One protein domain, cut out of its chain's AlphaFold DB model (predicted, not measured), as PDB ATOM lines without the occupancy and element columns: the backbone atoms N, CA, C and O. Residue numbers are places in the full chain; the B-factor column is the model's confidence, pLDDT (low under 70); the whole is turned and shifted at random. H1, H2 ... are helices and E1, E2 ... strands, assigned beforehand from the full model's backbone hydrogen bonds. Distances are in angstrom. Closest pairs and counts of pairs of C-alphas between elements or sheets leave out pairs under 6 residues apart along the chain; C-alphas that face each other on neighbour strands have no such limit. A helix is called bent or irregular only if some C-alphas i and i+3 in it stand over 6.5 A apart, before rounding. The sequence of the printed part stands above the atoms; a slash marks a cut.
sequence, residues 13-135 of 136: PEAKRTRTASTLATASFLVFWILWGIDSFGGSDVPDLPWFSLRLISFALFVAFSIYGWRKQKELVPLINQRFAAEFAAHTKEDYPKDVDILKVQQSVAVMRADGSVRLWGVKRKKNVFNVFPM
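This is residues 13 to 135 of the 136 residues of an uncharacterized protein of Paenarthrobacter nicotinovorans (UniProt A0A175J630). The model is a long rod: a helical hairpin of H1 and the first arm of H2 makes one end, and at the other end the second arm, H2b, lies near a small sheet of three strands, E1, E2 and E3. H2 runs past the beginning of H1 and bends there, and the unnamed residues 93 to 107 then fold back from the end of H2b toward the sheet. The printed part has 123 residues, with two named helices and then three named strands in the order H1 H2 E1 E2 E3, of the mixed class, helices and strands. The sheet runs E1 E2 E3, all antiparallel. The whole is extended, with a radius of gyration of the C-alphas of 22.0 A and spans of 76 by 24 by 20 A.

H1, residues 15 to 41, is followed by H2, residues 51 to 92, which by its hydrogen bonds was assigned as one helix but is bent: C-alphas 75 and 78 are 6.7 A apart. Its arms, H2a of residues 51 to 75 and H2b of residues 78 to 92, stand at a steep tilt of 41 degrees. H1 and H2a form a helical hairpin; they touch, the closest C-alphas being those of Ala 25 and Phe 62 at 4.6 A. They run opposite ways at a shallow tilt of 22 degrees. In H1, H2a and H2b every O i to N i+4 pair is within hydrogen-bond range. H2b touches no helix and is not on the sheet, with 3 pairs of C-alphas within 10 A. The sheet is a meander, each strand the antiparallel neighbour of the one before: E1, residues 108 to 112, E2, residues 118 to 126, and E3, residues 129 to 134. E1 and E2 form a hairpin at 147 degrees, with N 109 and O 121 2.8 A apart, within hydrogen-bond range. E2 and E3 form a hairpin at 150 degrees, with N 124 and O 131 2.8 A apart, also within range. The sheet is only just strongly twisted, its C-alphas up to 4.0 A off the best plane. H2b and E3 are only just apart, at 8.4 A.

H1 begins at C-alpha 15 (-18.374, -31.933, -40.895) and is 38.9 A long. H2a is 36.1 A long and H2b 20.6 A, ending at C-alpha 92 (3.639, -26.904, -32.977). E1 is 13.2 A long, E2 25.4 A, and E3 16.6 A, ending at C-alpha 134 (5.689, -29.654, -42.003).

The C-alphas farthest apart are those of Ser 44 and Asp 115, at 76.3 A. Residues 40 to 45 stand free. The printed part has no cut, and the link from H2 to E1 is long, with 15 residues. Mean pLDDT of the printed part is 78.7; residue 17, residues 42 to 49, residue 52 and residue 106 are under 70.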
ATOM      1  N   PRO A  13     -15.568 -33.888 -36.400       73.94
ATOM      2  CA  PRO A  13     -16.752 -34.728 -36.593       73.94
ATOM      3  C   PRO A  13     -17.990 -33.950 -37.063       73.94
ATOM      4  O   PRO A  13     -18.864 -34.531 -37.710       73.94
ATOM      5  N   GLU A  14     -18.064 -32.647 -36.803       72.38
ATOM      6  CA  GLU A  14     -19.210 -31.796 -37.121       72.38
ATOM      7  C   GLU A  14     -19.369 -31.594 -38.645       72.38
ATOM      8  O   GLU A  14     -20.476 -31.346 -39.130       72.38
ATOM      9  N   ALA A  15     -18.312 -31.856 -39.430       71.38
ATOM     10  CA  ALA A  15     -18.374 -31.933 -40.895       71.38
ATOM     11  C   ALA A  15     -19.305 -33.047 -41.413       71.38
ATOM     12  O   ALA A  15     -19.774 -32.979 -42.551       71.38
ATOM     13  N   LYS A  16     -19.621 -34.069 -40.600       74.56
ATOM     14  CA  LYS A  16     -20.598 -35.104 -40.985       74.56
ATOM     15  C   LYS A  16     -21.990 -34.507 -41.195       74.56
ATOM     16  O   LYS A  16     -22.678 -34.890 -42.136       74.56
ATOM     17  N   ARG A  17     -22.397 -33.559 -40.344       69.31
ATOM     18  CA  ARG A  17     -23.760 -33.007 -40.337       69.31
ATOM     19  C   ARG A  17     -24.025 -32.109 -41.545       69.31
ATOM     20  O   ARG A  17     -25.079 -32.216 -42.166       69.31
ATOM     21  N   THR A  18     -23.057 -31.271 -41.914       72.25
ATOM     22  CA  THR A  18     -23.144 -30.428 -43.120       72.25
ATOM     23  C   THR A  18     -23.126 -31.265 -44.395       72.25
ATOM     24  O   THR A  18     -23.846 -30.960 -45.344       72.25
ATOM     25  N   ARG A  19     -22.380 -32.376 -44.400       74.81
ATOM     26  CA  ARG A  19     -22.355 -33.313 -45.525       74.81
ATOM     27  C   ARG A  19     -23.709 -33.976 -45.763       74.81
ATOM     28  O   ARG A  19     -24.144 -34.013 -46.906       74.81
ATOM     29  N   THR A  20     -24.388 -34.452 -44.719       78.25
ATOM     30  CA  THR A  20     -25.727 -35.048 -44.864       78.25
ATOM     31  C   THR A  20     -26.719 -34.057 -45.473       78.25
ATOM     32  O   THR A  20     -27.447 -34.417 -46.391       78.25
ATOM     33  N   ALA A  21     -26.702 -32.797 -45.025       77.06
ATOM     34  CA  ALA A  21     -27.552 -31.748 -45.591       77.06
ATOM     35  C   ALA A  21     -27.246 -31.485 -47.077       77.06
ATOM     36  O   ALA A  21     -28.165 -31.368 -47.882       77.06
ATOM     37  N   SER A  22     -25.966 -31.454 -47.457       78.25
ATOM     38  CA  SER A  22     -25.550 -31.301 -48.858       78.25
ATOM     39  C   SER A  22     -25.968 -32.493 -49.731       78.25
ATOM     40  O   SER A  22     -26.445 -32.291 -50.849       78.25
ATOM     41  N   THR A  23     -25.865 -33.725 -49.223       84.38
ATOM     42  CA  THR A  23     -26.358 -34.920 -49.925       84.38
ATOM     43  C   THR A  23     -27.867 -34.848 -50.143       84.38
ATOM     44  O   THR A  23     -28.326 -35.098 -51.253       84.38
ATOM     45  N   LEU A  24     -28.635 -34.465 -49.115       82.50
ATOM     46  CA  LEU A  24     -30.089 -34.306 -49.214       82.50
ATOM     47  C   LEU A  24     -30.473 -33.213 -50.216       82.50
ATOM     48  O   LEU A  24     -31.337 -33.449 -51.051       82.50
ATOM     49  N   ALA A  25     -29.780 -32.070 -50.207       79.75
ATOM     50  CA  ALA A  25     -29.977 -31.026 -51.211       79.75
ATOM     51  C   ALA A  25     -29.724 -31.563 -52.630       79.75
ATOM     52  O   ALA A  25     -30.562 -31.406 -53.512       79.75
ATOM     53  N   THR A  26     -28.608 -32.265 -52.845       83.38
ATOM     54  CA  THR A  26     -28.266 -32.837 -54.159       83.38
ATOM     55  C   THR A  26     -29.308 -33.859 -54.616       83.38
ATOM     56  O   THR A  26     -29.713 -33.850 -55.774       83.38
ATOM     57  N   ALA A  27     -29.791 -34.709 -53.707       85.94
ATOM     58  CA  ALA A  27     -30.851 -35.664 -54.000       85.94
ATOM     59  C   ALA A  27     -32.157 -34.952 -54.390       85.94
ATOM     60  O   ALA A  27     -32.736 -35.278 -55.422       85.94
ATOM     61  N   SER A  28     -32.587 -33.940 -53.630       83.06
ATOM     62  CA  SER A  28     -33.774 -33.137 -53.962       83.06
ATOM     63  C   SER A  28     -33.636 -32.415 -55.306       83.06
ATOM     64  O   SER A  28     -34.596 -32.358 -56.070       83.06
ATOM     65  N   PHE A  29     -32.439 -31.918 -55.626       84.56
ATOM     66  CA  PHE A  29     -32.138 -31.300 -56.916       84.56
ATOM     67  C   PHE A  29     -32.239 -32.298 -58.074       84.56
ATOM     68  O   PHE A  29     -32.864 -32.002 -59.088       84.56
ATOM     69  N   LEU A  30     -31.674 -33.498 -57.918       88.00
ATOM     70  CA  LEU A  30     -31.767 -34.554 -58.929       88.00
ATOM     71  C   LEU A  30     -33.216 -34.995 -59.145       88.00
ATOM     72  O   LEU A  30     -33.650 -35.100 -60.287       88.00
ATOM     73  N   VAL A  31     -33.979 -35.193 -58.068       85.81
ATOM     74  CA  VAL A  31     -35.406 -35.537 -58.149       85.81
ATOM     75  C   VAL A  31     -36.180 -34.452 -58.895       85.81
ATOM     76  O   VAL A  31     -36.962 -34.773 -59.785       85.81
ATOM     77  N   PHE A  32     -35.927 -33.175 -58.598       82.25
ATOM     78  CA  PHE A  32     -36.539 -32.065 -59.324       82.25
ATOM     79  C   PHE A  32     -36.262 -32.138 -60.833       82.25
ATOM     80  O   PHE A  32     -37.199 -32.052 -61.624       82.25
ATOM     81  N   TRP A  33     -35.006 -32.348 -61.236       82.25
ATOM     82  CA  TRP A  33     -34.636 -32.441 -62.653       82.25
ATOM     83  C   TRP A  33     -35.200 -33.675 -63.352       82.25
ATOM     84  O   TRP A  33     -35.610 -33.576 -64.505       82.25
ATOM     85  N   ILE A  34     -35.269 -34.818 -62.665       84.44
ATOM     86  CA  ILE A  34     -35.901 -36.032 -63.198       84.44
ATOM     87  C   ILE A  34     -37.388 -35.770 -63.454       84.44
ATOM     88  O   ILE A  34     -37.874 -36.028 -64.551       84.44
ATOM     89  N   LEU A  35     -38.097 -35.196 -62.476       80.31
ATOM     90  CA  LEU A  35     -39.513 -34.852 -62.619       80.31
ATOM     91  C   LEU A  35     -39.742 -33.804 -63.718       80.31
ATOM     92  O   LEU A  35     -40.731 -33.875 -64.440       80.31
ATOM     93  N   TRP A  36     -38.830 -32.839 -63.865       78.69
ATOM     94  CA  TRP A  36     -38.878 -31.856 -64.948       78.69
ATOM     95  C   TRP A  36     -38.690 -32.503 -66.321       78.69
ATOM     96  O   TRP A  36     -39.429 -32.193 -67.253       78.69
ATOM     97  N   GLY A  37     -37.710 -33.399 -66.451       78.31
ATOM     98  CA  GLY A  37     -37.436 -34.113 -67.693       78.31
ATOM     99  C   GLY A  37     -38.607 -34.997 -68.118       78.31
ATOM    100  O   GLY A  37     -38.993 -34.964 -69.282       78.31
ATOM    101  N   ILE A  38     -39.214 -35.720 -67.173       77.88
ATOM    102  CA  ILE A  38     -40.400 -36.550 -67.432       77.88
ATOM    103  C   ILE A  38     -41.566 -35.695 -67.928       77.88
ATOM    104  O   ILE A  38     -42.239 -36.094 -68.863       77.88
ATOM    105  N   ASP A  39     -41.798 -34.517 -67.358       72.19
ATOM    106  CA  ASP A  39     -42.887 -33.653 -67.822       72.19
ATOM    107  C   ASP A  39     -42.609 -32.993 -69.179       72.19
ATOM    108  O   ASP A  39     -43.516 -32.815 -69.980       72.19
ATOM    109  N   SER A  40     -41.351 -32.634 -69.451       72.06
ATOM    110  CA  SER A  40     -40.983 -31.939 -70.696       72.06
ATOM    111  C   SER A  40     -40.913 -32.874 -71.907       72.06
ATOM    112  O   SER A  40     -41.069 -32.421 -73.037       72.06
ATOM    113  N   PHE A  41     -40.634 -34.162 -71.681       73.12
ATOM    114  CA  PHE A  41     -40.402 -35.160 -72.734       73.12
ATOM    115  C   PHE A  41     -41.290 -36.409 -72.607       73.12
ATOM    116  O   PHE A  41     -41.150 -37.344 -73.395       73.12
ATOM    117  N   GLY A  42     -42.174 -36.459 -71.612       61.34
ATOM    118  CA  GLY A  42     -43.085 -37.573 -71.379       61.34
ATOM    119  C   GLY A  42     -44.185 -37.612 -72.428       61.34
ATOM    120  O   GLY A  42     -44.855 -36.614 -72.680       61.34
ATOM    121  N   GLY A  43     -44.359 -38.773 -73.057       64.44
ATOM    122  CA  GLY A  43     -45.479 -39.015 -73.960       64.44
ATOM    123  C   GLY A  43     -46.821 -39.011 -73.222       64.44
ATOM    124  O   GLY A  43     -46.882 -39.111 -71.999       64.44
ATOM    125  N   SER A  44     -47.910 -38.967 -73.986       60.56
ATOM    126  CA  SER A  44     -49.304 -38.969 -73.514       60.56
ATOM    127  C   SER A  44     -49.720 -40.173 -72.645       60.56
ATOM    128  O   SER A  44     -50.830 -40.177 -72.128       60.56
ATOM    129  N   ASP A  45     -48.845 -41.169 -72.462       64.81
ATOM    130  CA  ASP A  45     -49.054 -42.347 -71.606       64.81
ATOM    131  C   ASP A  45     -48.647 -42.126 -70.134       64.81
ATOM    132  O   ASP A  45     -48.753 -43.038 -69.309       64.81
ATOM    133  N   VAL A  46     -48.148 -40.937 -69.776       62.97
ATOM    134  CA  VAL A  46     -47.813 -40.608 -68.385       62.97
ATOM    135  C   VAL A  46     -49.106 -40.289 -67.616       62.97
ATOM    136  O   VAL A  46     -49.820 -39.367 -68.002       62.97
ATOM    137  N   PRO A  47     -49.424 -41.013 -66.523       65.06
ATOM    138  CA  PRO A  47     -50.643 -40.767 -65.757       65.06
ATOM    139  C   PRO A  47     -50.699 -39.333 -65.211       65.06
ATOM    140  O   PRO A  47     -49.665 -38.780 -64.814       65.06
ATOM    141  N   ASP A  48     -51.912 -38.768 -65.147       64.69
ATOM    142  CA  ASP A  48     -52.241 -37.465 -64.546       64.69
ATOM    143  C   ASP A  48     -51.966 -37.478 -63.030       64.69
ATOM    144  O   ASP A  48     -52.849 -37.564 -62.175       64.69
ATOM    145  N   LEU A  49     -50.689 -37.447 -62.671       66.69
ATOM    146  CA  LEU A  49     -50.215 -37.170 -61.325       66.69
ATOM    147  C   LEU A  49     -50.031 -35.654 -61.170       66.69
ATOM    148  O   LEU A  49     -49.812 -34.941 -62.151       66.69
ATOM    149  N   PRO A  50     -50.065 -35.125 -59.935       72.69
ATOM    150  CA  PRO A  50     -49.857 -33.706 -59.667       72.69
ATOM    151  C   PRO A  50     -48.364 -33.348 -59.785       72.69
ATOM    152  O   PRO A  50     -47.708 -32.945 -58.819       72.69
ATOM    153  N   TRP A  51     -47.808 -33.510 -60.987       70.00
ATOM    154  CA  TRP A  51     -46.394 -33.341 -61.314       70.00
ATOM    155  C   TRP A  51     -45.878 -31.945 -60.977       70.00
ATOM    156  O   TRP A  51     -44.719 -31.788 -60.587       70.00
ATOM    157  N   PHE A  52     -46.739 -30.932 -61.091       69.19
ATOM    158  CA  PHE A  52     -46.431 -29.559 -60.703       69.19
ATOM    159  C   PHE A  52     -46.148 -29.450 -59.197       69.19
ATOM    160  O   PHE A  52     -45.103 -28.936 -58.797       69.19
ATOM    161  N   SER A  53     -47.018 -30.021 -58.357       74.38
ATOM    162  CA  SER A  53     -46.863 -30.025 -56.896       74.38
ATOM    163  C   SER A  53     -45.621 -30.805 -56.455       74.38
ATOM    164  O   SER A  53     -44.861 -30.329 -55.615       74.38
ATOM    165  N   LEU A  54     -45.360 -31.969 -57.060       76.31
ATOM    166  CA  LEU A  54     -44.176 -32.796 -56.775       76.31
ATOM    167  C   LEU A  54     -42.856 -32.079 -57.104       76.31
ATOM    168  O   LEU A  54     -41.893 -32.154 -56.331       76.31
ATOM    169  N   ARG A  55     -42.813 -31.337 -58.218       74.75
ATOM    170  CA  ARG A  55     -41.659 -30.504 -58.590       74.75
ATOM    171  C   ARG A  55     -41.449 -29.358 -57.611       74.75
ATOM    172  O   ARG A  55     -40.332 -29.167 -57.136       74.75
ATOM    173  N   LEU A  56     -42.516 -28.642 -57.262       80.25
ATOM    174  CA  LEU A  56     -42.463 -27.523 -56.319       80.25
ATOM    175  C   LEU A  56     -41.971 -27.961 -54.935       80.25
ATOM    176  O   LEU A  56     -41.107 -27.303 -54.359       80.25
ATOM    177  N   ILE A  57     -42.447 -29.107 -54.439       83.25
ATOM    178  CA  ILE A  57     -41.988 -29.694 -53.172       83.25
ATOM    179  C   ILE A  57     -40.498 -30.047 -53.249       83.25
ATOM    180  O   ILE A  57     -39.734 -29.689 -52.354       83.25
ATOM    181  N   SER A  58     -40.060 -30.703 -54.325       79.44
ATOM    182  CA  SER A  58     -38.653 -31.100 -54.497       79.44
ATOM    183  C   SER A  58     -37.718 -29.890 -54.576       79.44
ATOM    184  O   SER A  58     -36.657 -29.879 -53.950       79.44
ATOM    185  N   PHE A  59     -38.138 -28.837 -55.278       80.38
ATOM    186  CA  PHE A  59     -37.400 -27.580 -55.346       80.38
ATOM    187  C   PHE A  59     -37.360 -26.859 -53.992       80.38
ATOM    188  O   PHE A  59     -36.295 -26.427 -53.550       80.38
ATOM    189  N   ALA A  60     -38.492 -26.780 -53.288       85.62
ATOM    190  CA  ALA A  60     -38.555 -26.186 -51.957       85.62
ATOM    191  C   ALA A  60     -37.646 -26.928 -50.963       85.62
ATOM    192  O   ALA A  60     -36.918 -26.289 -50.204       85.62
ATOM    193  N   LEU A  61     -37.621 -28.265 -51.012       84.19
ATOM    194  CA  LEU A  61     -36.702 -29.086 -50.223       84.19
ATOM    195  C   LEU A  61     -35.240 -28.800 -50.582       84.19
ATOM    196  O   LEU A  61     -34.428 -28.598 -49.680       84.19
ATOM    197  N   PHE A  62     -34.903 -28.705 -51.870       82.56
ATOM    198  CA  PHE A  62     -33.556 -28.333 -52.310       82.56
ATOM    199  C   PHE A  62     -33.115 -26.980 -51.733       82.56
ATOM    200  O   PHE A  62     -32.027 -26.879 -51.154       82.56
ATOM    201  N   VAL A  63     -33.964 -25.954 -51.836       86.88
ATOM    202  CA  VAL A  63     -33.688 -24.616 -51.299       86.88
ATOM    203  C   VAL A  63     -33.550 -24.664 -49.775       86.88
ATOM    204  O   VAL A  63     -32.577 -24.139 -49.230       86.88
ATOM    205  N   ALA A  64     -34.464 -25.343 -49.078       85.00
ATOM    206  CA  ALA A  64     -34.438 -25.464 -47.623       85.00
ATOM    207  C   ALA A  64     -33.167 -26.167 -47.121       85.00
ATOM    208  O   ALA A  64     -32.492 -25.649 -46.226       85.00
ATOM    209  N   PHE A  65     -32.788 -27.302 -47.718       82.88
ATOM    210  CA  PHE A  65     -31.564 -28.020 -47.355       82.88
ATOM    211  C   PHE A  65     -30.301 -27.223 -47.693       82.88
ATOM    212  O   PHE A  65     -29.352 -27.235 -46.906       82.88
ATOM    213  N   SER A  66     -30.297 -26.481 -48.804       80.44
ATOM    214  CA  SER A  66     -29.175 -25.616 -49.187       80.44
ATOM    215  C   SER A  66     -28.984 -24.464 -48.199       80.44
ATOM    216  O   SER A  66     -27.876 -24.248 -47.706       80.44
ATOM    217  N   ILE A  67     -30.065 -23.766 -47.832       86.00
ATOM    218  CA  ILE A  67     -30.029 -22.683 -46.839       86.00
ATOM    219  C   ILE A  67     -29.625 -23.226 -45.466       86.00
ATOM    220  O   ILE A  67     -28.793 -22.625 -44.783       86.00
ATOM    221  N   TYR A  68     -30.183 -24.368 -45.057       83.38
ATOM    222  CA  TYR A  68     -29.829 -25.019 -43.798       83.38
ATOM    223  C   TYR A  68     -28.344 -25.394 -43.753       83.38
ATOM    224  O   TYR A  68     -27.654 -25.061 -42.787       83.38
ATOM    225  N   GLY A  69     -27.839 -26.037 -44.811       80.81
ATOM    226  CA  GLY A  69     -26.433 -26.409 -44.944       80.81
ATOM    227  C   GLY A  69     -25.513 -25.192 -44.889       80.81
ATOM    228  O   GLY A  69     -24.552 -25.190 -44.124       80.81
ATOM    229  N   TRP A  70     -25.859 -24.129 -45.615       80.69
ATOM    230  CA  TRP A  70     -25.112 -22.871 -45.624       80.69
ATOM    231  C   TRP A  70     -25.066 -22.199 -44.248       80.69
ATOM    232  O   TRP A  70     -23.995 -21.812 -43.780       80.69
ATOM    233  N   ARG A  71     -26.214 -22.078 -43.567       83.25
ATOM    234  CA  ARG A  71     -26.282 -21.503 -42.212       83.25
ATOM    235  C   ARG A  71     -25.445 -22.314 -41.230       83.25
ATOM    236  O   ARG A  71     -24.639 -21.743 -40.503       83.25
ATOM    237  N   LYS A  72     -25.574 -23.642 -41.265       80.81
ATOM    238  CA  LYS A  72     -24.788 -24.526 -40.399       80.81
ATOM    239  C   LYS A  72     -23.300 -24.454 -40.700       80.81
ATOM    240  O   LYS A  72     -22.502 -24.466 -39.773       80.81
ATOM    241  N   GLN A  73     -22.912 -24.333 -41.965       78.19
ATOM    242  CA  GLN A  73     -21.514 -24.146 -42.325       78.19
ATOM    243  C   GLN A  73     -20.973 -22.825 -41.768       78.19
ATOM    244  O   GLN A  73     -19.912 -22.842 -41.155       78.19
ATOM    245  N   LYS A  74     -21.711 -21.714 -41.901       79.81
ATOM    246  CA  LYS A  74     -21.315 -20.415 -41.327       79.81
ATOM    247  C   LYS A  74     -21.157 -20.451 -39.806       79.81
ATOM    248  O   LYS A  74     -20.201 -19.878 -39.302       79.81
ATOM    249  N   GLU A  75     -22.056 -21.128 -39.093       81.44
ATOM    250  CA  GLU A  75     -21.949 -21.307 -37.636       81.44
ATOM    251  C   GLU A  75     -20.745 -22.170 -37.240       81.44
ATOM    252  O   GLU A  75     -20.106 -21.918 -36.224       81.44
ATOM    253  N   LEU A  76     -20.427 -23.193 -38.037       79.44
ATOM    254  CA  LEU A  76     -19.348 -24.123 -37.724       79.44
ATOM    255  C   LEU A  76     -17.969 -23.543 -38.029       79.44
ATOM    256  O   LEU A  76     -17.059 -23.813 -37.258       79.44
ATOM    257  N   VAL A  77     -17.806 -22.745 -39.095       81.19
ATOM    258  CA  VAL A  77     -16.520 -22.134 -39.504       81.19
ATOM    259  C   VAL A  77     -15.709 -21.574 -38.321       81.19
ATOM    260  O   VAL A  77     -14.572 -22.015 -38.145       81.19
ATOM    261  N   PRO A  78     -16.243 -20.670 -37.474       82.19
ATOM    262  CA  PRO A  78     -15.475 -20.116 -36.359       82.19
ATOM    263  C   PRO A  78     -15.082 -21.179 -35.325       82.19
ATOM    264  O   PRO A  78     -13.956 -21.155 -34.836       82.19
ATOM    265  N   LEU A  79     -15.961 -22.147 -35.040       81.19
ATOM    266  CA  LEU A  79     -15.671 -23.257 -34.126       81.19
ATOM    267  C   LEU A  79     -14.574 -24.180 -34.682       81.19
ATOM    268  O   LEU A  79     -13.706 -24.618 -33.927       81.19
ATOM    269  N   ILE A  80     -14.577 -24.447 -35.996       80.62
ATOM    270  CA  ILE A  80     -13.521 -25.229 -36.665       80.62
ATOM    271  C   ILE A  80     -12.188 -24.511 -36.532       80.62
ATOM    272  O   ILE A  80     -11.207 -25.127 -36.129       80.62
ATOM    273  N   ASN A  81     -12.161 -23.221 -36.867       83.56
ATOM    274  CA  ASN A  81     -10.934 -22.436 -36.868       83.56
ATOM    275  C   ASN A  81     -10.349 -22.336 -35.458       83.56
ATOM    276  O   ASN A  81      -9.151 -22.531 -35.293       83.56
ATOM    277  N   GLN A  82     -11.184 -22.116 -34.437       83.25
ATOM    278  CA  GLN A  82     -10.735 -22.088 -33.043       83.25
ATOM    279  C   GLN A  82     -10.166 -23.435 -32.590       83.25
ATOM    280  O   GLN A  82      -9.083 -23.478 -32.011       83.25
ATOM    281  N   ARG A  83     -10.868 -24.538 -32.875       82.88
ATOM    282  CA  ARG A  83     -10.405 -25.878 -32.501       82.88
ATOM    283  C   ARG A  83      -9.111 -26.244 -33.219       82.88
ATOM    284  O   ARG A  83      -8.179 -26.713 -32.580       82.88
ATOM    285  N   PHE A  84      -9.043 -25.981 -34.523       85.00
ATOM    286  CA  PHE A  84      -7.845 -26.219 -35.318       85.00
ATOM    287  C   PHE A  84      -6.667 -25.388 -34.811       85.00
ATOM    288  O   PHE A  84      -5.591 -25.939 -34.634       85.00
ATOM    289  N   ALA A  85      -6.868 -24.100 -34.519       84.00
ATOM    290  CA  ALA A  85      -5.825 -23.238 -33.972       84.00
ATOM    291  C   ALA A  85      -5.319 -23.738 -32.610       84.00
ATOM    292  O   ALA A  85      -4.111 -23.778 -32.391       84.00
ATOM    293  N   ALA A  86      -6.217 -24.171 -31.720       83.94
ATOM    294  CA  ALA A  86      -5.842 -24.716 -30.416       83.94
ATOM    295  C   ALA A  86      -5.026 -26.014 -30.542       83.94
ATOM    296  O   ALA A  86      -4.004 -26.176 -29.879       83.94
ATOM    297  N   GLU A  87      -5.452 -26.926 -31.416       84.06
ATOM    298  CA  GLU A  87      -4.775 -28.206 -31.644       84.06
ATOM    299  C   GLU A  87      -3.436 -27.997 -32.376       84.06
ATOM    300  O   GLU A  87      -2.421 -28.589 -32.016       84.06
ATOM    301  N   PHE A  88      -3.392 -27.064 -33.331       83.88
ATOM    302  CA  PHE A  88      -2.172 -26.645 -34.015       83.88
ATOM    303  C   PHE A  88      -1.152 -26.046 -33.039       83.88
ATOM    304  O   PHE A  88       0.003 -26.471 -33.038       83.88
ATOM    305  N   ALA A  89      -1.568 -25.118 -32.173       84.00
ATOM    306  CA  ALA A  89      -0.695 -24.503 -31.176       84.00
ATOM    307  C   ALA A  89      -0.200 -25.524 -30.139       84.00
ATOM    308  O   ALA A  89       0.971 -25.502 -29.762       84.00
ATOM    309  N   ALA A  90      -1.048 -26.475 -29.729       84.00
ATOM    310  CA  ALA A  90      -0.653 -27.548 -28.818       84.00
ATOM    311  C   ALA A  90       0.451 -28.449 -29.406       84.00
ATOM    312  O   ALA A  90       1.346 -28.876 -28.678       84.00
ATOM    313  N   HIS A  91       0.413 -28.717 -30.716       81.69
ATOM    314  CA  HIS A  91       1.382 -29.587 -31.387       81.69
ATOM    315  C   HIS A  91       2.650 -28.868 -31.859       81.69
ATOM    316  O   HIS A  91       3.737 -29.438 -31.793       81.69
ATOM    317  N   THR A  92       2.529 -27.633 -32.339       76.19
ATOM    318  CA  THR A  92       3.639 -26.904 -32.977       76.19
ATOM    319  C   THR A  92       4.284 -25.867 -32.062       76.19
ATOM    320  O   THR A  92       5.417 -25.466 -32.316       76.19
ATOM    321  N   LYS A  93       3.595 -25.458 -30.982       78.94
ATOM    322  CA  LYS A  93       3.931 -24.290 -30.146       78.94
ATOM    323  C   LYS A  93       3.990 -22.975 -30.941       78.94
ATOM    324  O   LYS A  93       4.624 -22.022 -30.493       78.94
ATOM    325  N   GLU A  94       3.355 -22.928 -32.113       79.44
ATOM    326  CA  GLU A  94       3.272 -21.754 -32.985       79.44
ATOM    327  C   GLU A  94       1.828 -21.221 -33.007       79.44
ATOM    328  O   GLU A  94       0.866 -21.993 -32.969       79.44
ATOM    329  N   ASP A  95       1.671 -19.896 -33.075       76.75
ATOM    330  CA  ASP A  95       0.354 -19.258 -33.140       76.75
ATOM    331  C   ASP A  95      -0.216 -19.337 -34.557       76.75
ATOM    332  O   ASP A  95       0.374 -18.850 -35.521       76.75
ATOM    333  N   TYR A  96      -1.404 -19.923 -34.688       78.19
ATOM    334  CA  TYR A  96      -2.103 -19.987 -35.966       78.19
ATOM    335  C   TYR A  96      -2.681 -18.605 -36.352       78.19
ATOM    336  O   TYR A  96      -3.305 -17.952 -35.507       78.19
ATOM    337  N   PRO A  97      -2.535 -18.148 -37.612       77.38
ATOM    338  CA  PRO A  97      -3.049 -16.851 -38.055       77.38
ATOM    339  C   PRO A  97      -4.579 -16.758 -37.919       77.38
ATOM    340  O   PRO A  97      -5.323 -17.633 -38.368       77.38
ATOM    341  N   LYS A  98      -5.060 -15.680 -37.288       73.06
ATOM    342  CA  LYS A  98      -6.478 -15.500 -36.897       73.06
ATOM    343  C   LYS A  98      -7.417 -15.260 -38.084       73.06
ATOM    344  O   LYS A  98      -8.628 -15.425 -37.968       73.06
ATOM    345  N   ASP A  99      -6.850 -14.861 -39.208       75.62
ATOM    346  CA  ASP A  99      -7.493 -14.457 -40.452       75.62
ATOM    347  C   ASP A  99      -7.596 -15.598 -41.482       75.62
ATOM    348  O   ASP A  99      -8.241 -15.444 -42.522       75.62
ATOM    349  N   VAL A 100      -7.046 -16.782 -41.178       77.12
ATOM    350  CA  VAL A 100      -7.078 -17.935 -42.086       77.12
ATOM    351  C   VAL A 100      -8.236 -18.878 -41.757       77.12
ATOM    352  O   VAL A 100      -8.275 -19.528 -40.714       77.12
ATOM    353  N   ASP A 101      -9.161 -19.022 -42.708       79.75
ATOM    354  CA  ASP A 101     -10.235 -20.017 -42.658       79.75
ATOM    355  C   ASP A 101      -9.729 -21.388 -43.127       79.75
ATOM    356  O   ASP A 101      -9.528 -21.607 -44.326       79.75
ATOM    357  N   ILE A 102      -9.571 -22.338 -42.195       77.88
ATOM    358  CA  ILE A 102      -9.034 -23.675 -42.496       77.88
ATOM    359  C   ILE A 102      -9.912 -24.450 -43.487       77.88
ATOM    360  O   ILE A 102      -9.428 -25.328 -44.199       77.88
ATOM    361  N   LEU A 103     -11.203 -24.119 -43.590       74.81
ATOM    362  CA  LEU A 103     -12.090 -24.750 -44.565       74.81
ATOM    363  C   LEU A 103     -11.824 -24.291 -46.000       74.81
ATOM    364  O   LEU A 103     -12.211 -25.004 -46.930       74.81
ATOM    365  N   LYS A 104     -11.196 -23.123 -46.178       78.12
ATOM    366  CA  LYS A 104     -10.792 -22.571 -47.479       78.12
ATOM    367  C   LYS A 104      -9.345 -22.900 -47.839       78.12
ATOM    368  O   LYS A 104      -8.993 -22.824 -49.015       78.12
ATOM    369  N   VAL A 105      -8.523 -23.285 -46.863       76.94
ATOM    370  CA  VAL A 105      -7.143 -23.720 -47.099       76.94
ATOM    371  C   VAL A 105      -7.147 -25.011 -47.915       76.94
ATOM    372  O   VAL A 105      -7.649 -26.046 -47.477       76.94
ATOM    373  N   GLN A 106      -6.576 -24.950 -49.119       67.38
ATOM    374  CA  GLN A 106      -6.511 -26.103 -50.017       67.38
ATOM    375  C   GLN A 106      -5.246 -26.949 -49.832       67.38
ATOM    376  O   GLN A 106      -5.325 -28.165 -49.998       67.38
ATOM    377  N   GLN A 107      -4.095 -26.331 -49.534       72.44
ATOM    378  CA  GLN A 107      -2.801 -27.032 -49.579       72.44
ATOM    379  C   GLN A 107      -1.796 -26.627 -48.497       72.44
ATOM    380  O   GLN A 107      -1.136 -27.512 -47.958       72.44
ATOM    381  N   SER A 108      -1.663 -25.341 -48.161       80.50
ATOM    382  CA  SER A 108      -0.626 -24.880 -47.230       80.50
ATOM    383  C   SER A 108      -1.060 -23.679 -46.393       80.50
ATOM    384  O   SER A 108      -1.853 -22.854 -46.845       80.50
ATOM    385  N   VAL A 109      -0.495 -23.565 -45.192       81.69
ATOM    386  CA  VAL A 109      -0.609 -22.413 -44.294       81.69
ATOM    387  C   VAL A 109       0.790 -21.909 -43.967       81.69
ATOM    388  O   VAL A 109       1.675 -22.693 -43.632       81.69
ATOM    389  N   ALA A 110       0.981 -20.597 -44.067       80.69
ATOM    390  CA  ALA A 110       2.181 -19.925 -43.598       80.69
ATOM    391  C   ALA A 110       1.956 -19.457 -42.160       80.69
ATOM    392  O   ALA A 110       0.984 -18.753 -41.883       80.69
ATOM    393  N   VAL A 111       2.840 -19.863 -41.256       81.19
ATOM    394  CA  VAL A 111       2.792 -19.489 -39.844       81.19
ATOM    395  C   VAL A 111       4.052 -18.714 -39.502       81.19
ATOM    396  O   VAL A 111       5.162 -19.152 -39.800       81.19
ATOM    397  N   MET A 112       3.875 -17.535 -38.913       78.88
ATOM    398  CA  MET A 112       4.978 -16.695 -38.466       78.88
ATOM    399  C   MET A 112       5.331 -17.065 -37.029       78.88
ATOM    400  O   MET A 112       4.468 -17.098 -36.154       78.88
ATOM    401  N   ARG A 113       6.604 -17.357 -36.779       77.00
ATOM    402  CA  ARG A 113       7.120 -17.599 -35.434       77.00
ATOM    403  C   ARG A 113       7.402 -16.293 -34.704       77.00
ATOM    404  O   ARG A 113       7.575 -15.237 -35.308       77.00
ATOM    405  N   ALA A 114       7.551 -16.400 -33.385       75.00
ATOM    406  CA  ALA A 114       7.964 -15.294 -32.523       75.00
ATOM    407  C   ALA A 114       9.349 -14.714 -32.883       75.00
ATOM    408  O   ALA A 114       9.624 -13.561 -32.578       75.00
ATOM    409  N   ASP A 115      10.205 -15.496 -33.551       75.00
ATOM    410  CA  ASP A 115      11.515 -15.065 -34.061       75.00
ATOM    411  C   ASP A 115      11.435 -14.288 -35.394       75.00
ATOM    412  O   ASP A 115      12.459 -13.866 -35.928       75.00
ATOM    413  N   GLY A 116      10.231 -14.095 -35.943       74.44
ATOM    414  CA  GLY A 116       9.999 -13.421 -37.220       74.44
ATOM    415  C   GLY A 116      10.185 -14.305 -38.457       74.44
ATOM    416  O   GLY A 116       9.925 -13.847 -39.569       74.44
ATOM    417  N   SER A 117      10.595 -15.566 -38.294       79.12
ATOM    418  CA  SER A 117      10.686 -16.526 -39.397       79.12
ATOM    419  C   SER A 117       9.309 -17.071 -39.783       79.12
ATOM    420  O   SER A 117       8.407 -17.193 -38.954       79.12
ATOM    421  N   VAL A 118       9.140 -17.418 -41.060       79.25
ATOM    422  CA  VAL A 118       7.912 -18.038 -41.571       79.25
ATOM    423  C   VAL A 118       8.158 -19.527 -41.774       79.25
ATOM    424  O   VAL A 118       9.087 -19.917 -42.481       79.25
ATOM    425  N   ARG A 119       7.310 -20.367 -41.179       82.00
ATOM    426  CA  ARG A 119       7.283 -21.814 -41.408       82.00
ATOM    427  C   ARG A 119       6.029 -22.179 -42.198       82.00
ATOM    428  O   ARG A 119       4.924 -21.748 -41.872       82.00
ATOM    429  N   LEU A 120       6.207 -22.985 -43.241       84.06
ATOM    430  CA  LEU A 120       5.106 -23.490 -44.052       84.06
ATOM    431  C   LEU A 120       4.648 -24.851 -43.529       84.06
ATOM    432  O   LEU A 120       5.447 -25.746 -43.253       84.06
ATOM    433  N   TRP A 121       3.335 -25.003 -43.432       84.38
ATOM    434  CA  TRP A 121       2.675 -26.237 -43.041       84.38
ATOM    435  C   TRP A 121       1.728 -26.674 -44.145       84.38
ATOM    436  O   TRP A 121       0.855 -25.924 -44.573       84.38
ATOM    437  N   GLY A 122       1.882 -27.910 -44.599       84.75
ATOM    438  CA  GLY A 122       0.959 -28.550 -45.513       84.75
ATOM    439  C   GLY A 122      -0.306 -28.973 -44.787       84.75
ATOM    440  O   GLY A 122      -0.240 -29.584 -43.722       84.75
ATOM    441  N   VAL A 123      -1.462 -28.681 -45.375       84.75
ATOM    442  CA  VAL A 123      -2.767 -29.089 -44.853       84.75
ATOM    443  C   VAL A 123      -3.481 -29.902 -45.916       84.75
ATOM    444  O   VAL A 123      -3.788 -29.418 -47.004       84.75
ATOM    445  N   LYS A 124      -3.793 -31.157 -45.588       84.25
ATOM    446  CA  LYS A 124      -4.578 -32.045 -46.444       84.25
ATOM    447  C   LYS A 124      -5.872 -32.429 -45.751       84.25
ATOM    448  O   LYS A 124      -5.882 -33.174 -44.770       84.25
ATOM    449  N   ARG A 125      -6.993 -31.974 -46.309       81.75
ATOM    450  CA  ARG A 125      -8.327 -32.340 -45.828       81.75
ATOM    451  C   ARG A 125      -8.729 -33.724 -46.337       81.75
ATOM    452  O   ARG A 125      -8.778 -33.971 -47.540       81.75
ATOM    453  N   LYS A 126      -9.099 -34.623 -45.424       79.81
ATOM    454  CA  LYS A 126      -9.654 -35.949 -45.726       79.81
ATOM    455  C   LYS A 126     -11.004 -36.124 -45.031       79.81
ATOM    456  O   LYS A 126     -11.091 -36.600 -43.903       79.81
ATOM    457  N   LYS A 127     -12.084 -35.773 -45.738       76.31
ATOM    458  CA  LYS A 127     -13.481 -35.824 -45.254       76.31
ATOM    459  C   LYS A 127     -13.685 -34.989 -43.974       76.31
ATOM    460  O   LYS A 127     -13.979 -33.801 -44.071       76.31
ATOM    461  N   ASN A 128     -13.500 -35.613 -42.810       76.75
ATOM    462  CA  ASN A 128     -13.785 -35.064 -41.478       76.75
ATOM    463  C   ASN A 128     -12.505 -34.804 -40.675       76.75
ATOM    464  O   ASN A 128     -12.546 -34.747 -39.452       76.75
ATOM    465  N   VAL A 129     -11.360 -34.789 -41.345       82.88
ATOM    466  CA  VAL A 129     -10.051 -34.774 -40.708       82.88
ATOM    467  C   VAL A 129      -9.124 -33.872 -41.512       82.88
ATOM    468  O   VAL A 129      -9.175 -33.892 -42.746       82.88
ATOM    469  N   PHE A 130      -8.285 -33.103 -40.827       83.75
ATOM    470  CA  PHE A 130      -7.185 -32.354 -41.421       83.75
ATOM    471  C   PHE A 130      -5.868 -33.007 -41.024       83.75
ATOM    472  O   PHE A 130      -5.561 -33.117 -39.841       83.75
ATOM    473  N   ASN A 131      -5.096 -33.436 -42.014       85.44
ATOM    474  CA  ASN A 131      -3.727 -33.877 -41.799       85.44
ATOM    475  C   ASN A 131      -2.815 -32.676 -42.006       85.44
ATOM    476  O   ASN A 131      -2.825 -32.085 -43.090       85.44
ATOM    477  N   VAL A 132      -2.042 -32.340 -40.984       84.50
ATOM    478  CA  VAL A 132      -1.097 -31.227 -40.988       84.50
ATOM    479  C   VAL A 132       0.308 -31.808 -40.973       84.50
ATOM    480  O   VAL A 132       0.595 -32.698 -40.174       84.50
ATOM    481  N   PHE A 133       1.173 -31.362 -41.876       85.00
ATOM    482  CA  PHE A 133       2.546 -31.851 -41.990       85.00
ATOM    483  C   PHE A 133       3.503 -30.692 -42.274       85.00
ATOM    484  O   PHE A 133       3.119 -29.754 -42.972       85.00
ATOM    485  N   PRO A 134       4.730 -30.717 -41.738       81.31
ATOM    486  CA  PRO A 134       5.689 -29.654 -42.003       81.31
ATOM    487  C   PRO A 134       6.087 -29.674 -43.482       81.31
ATOM    488  O   PRO A 134       6.309 -30.746 -44.051       81.31
ATOM    489  N   MET A 135       6.167 -28.499 -44.105       78.19
ATOM    490  CA  MET A 135       6.764 -28.339 -45.429       78.19
ATOM    491  C   MET A 135       8.196 -27.834 -45.255       78.19
ATOM    492  O   MET A 135       8.439 -26.892 -44.500       78.19
TER     493      MET A 135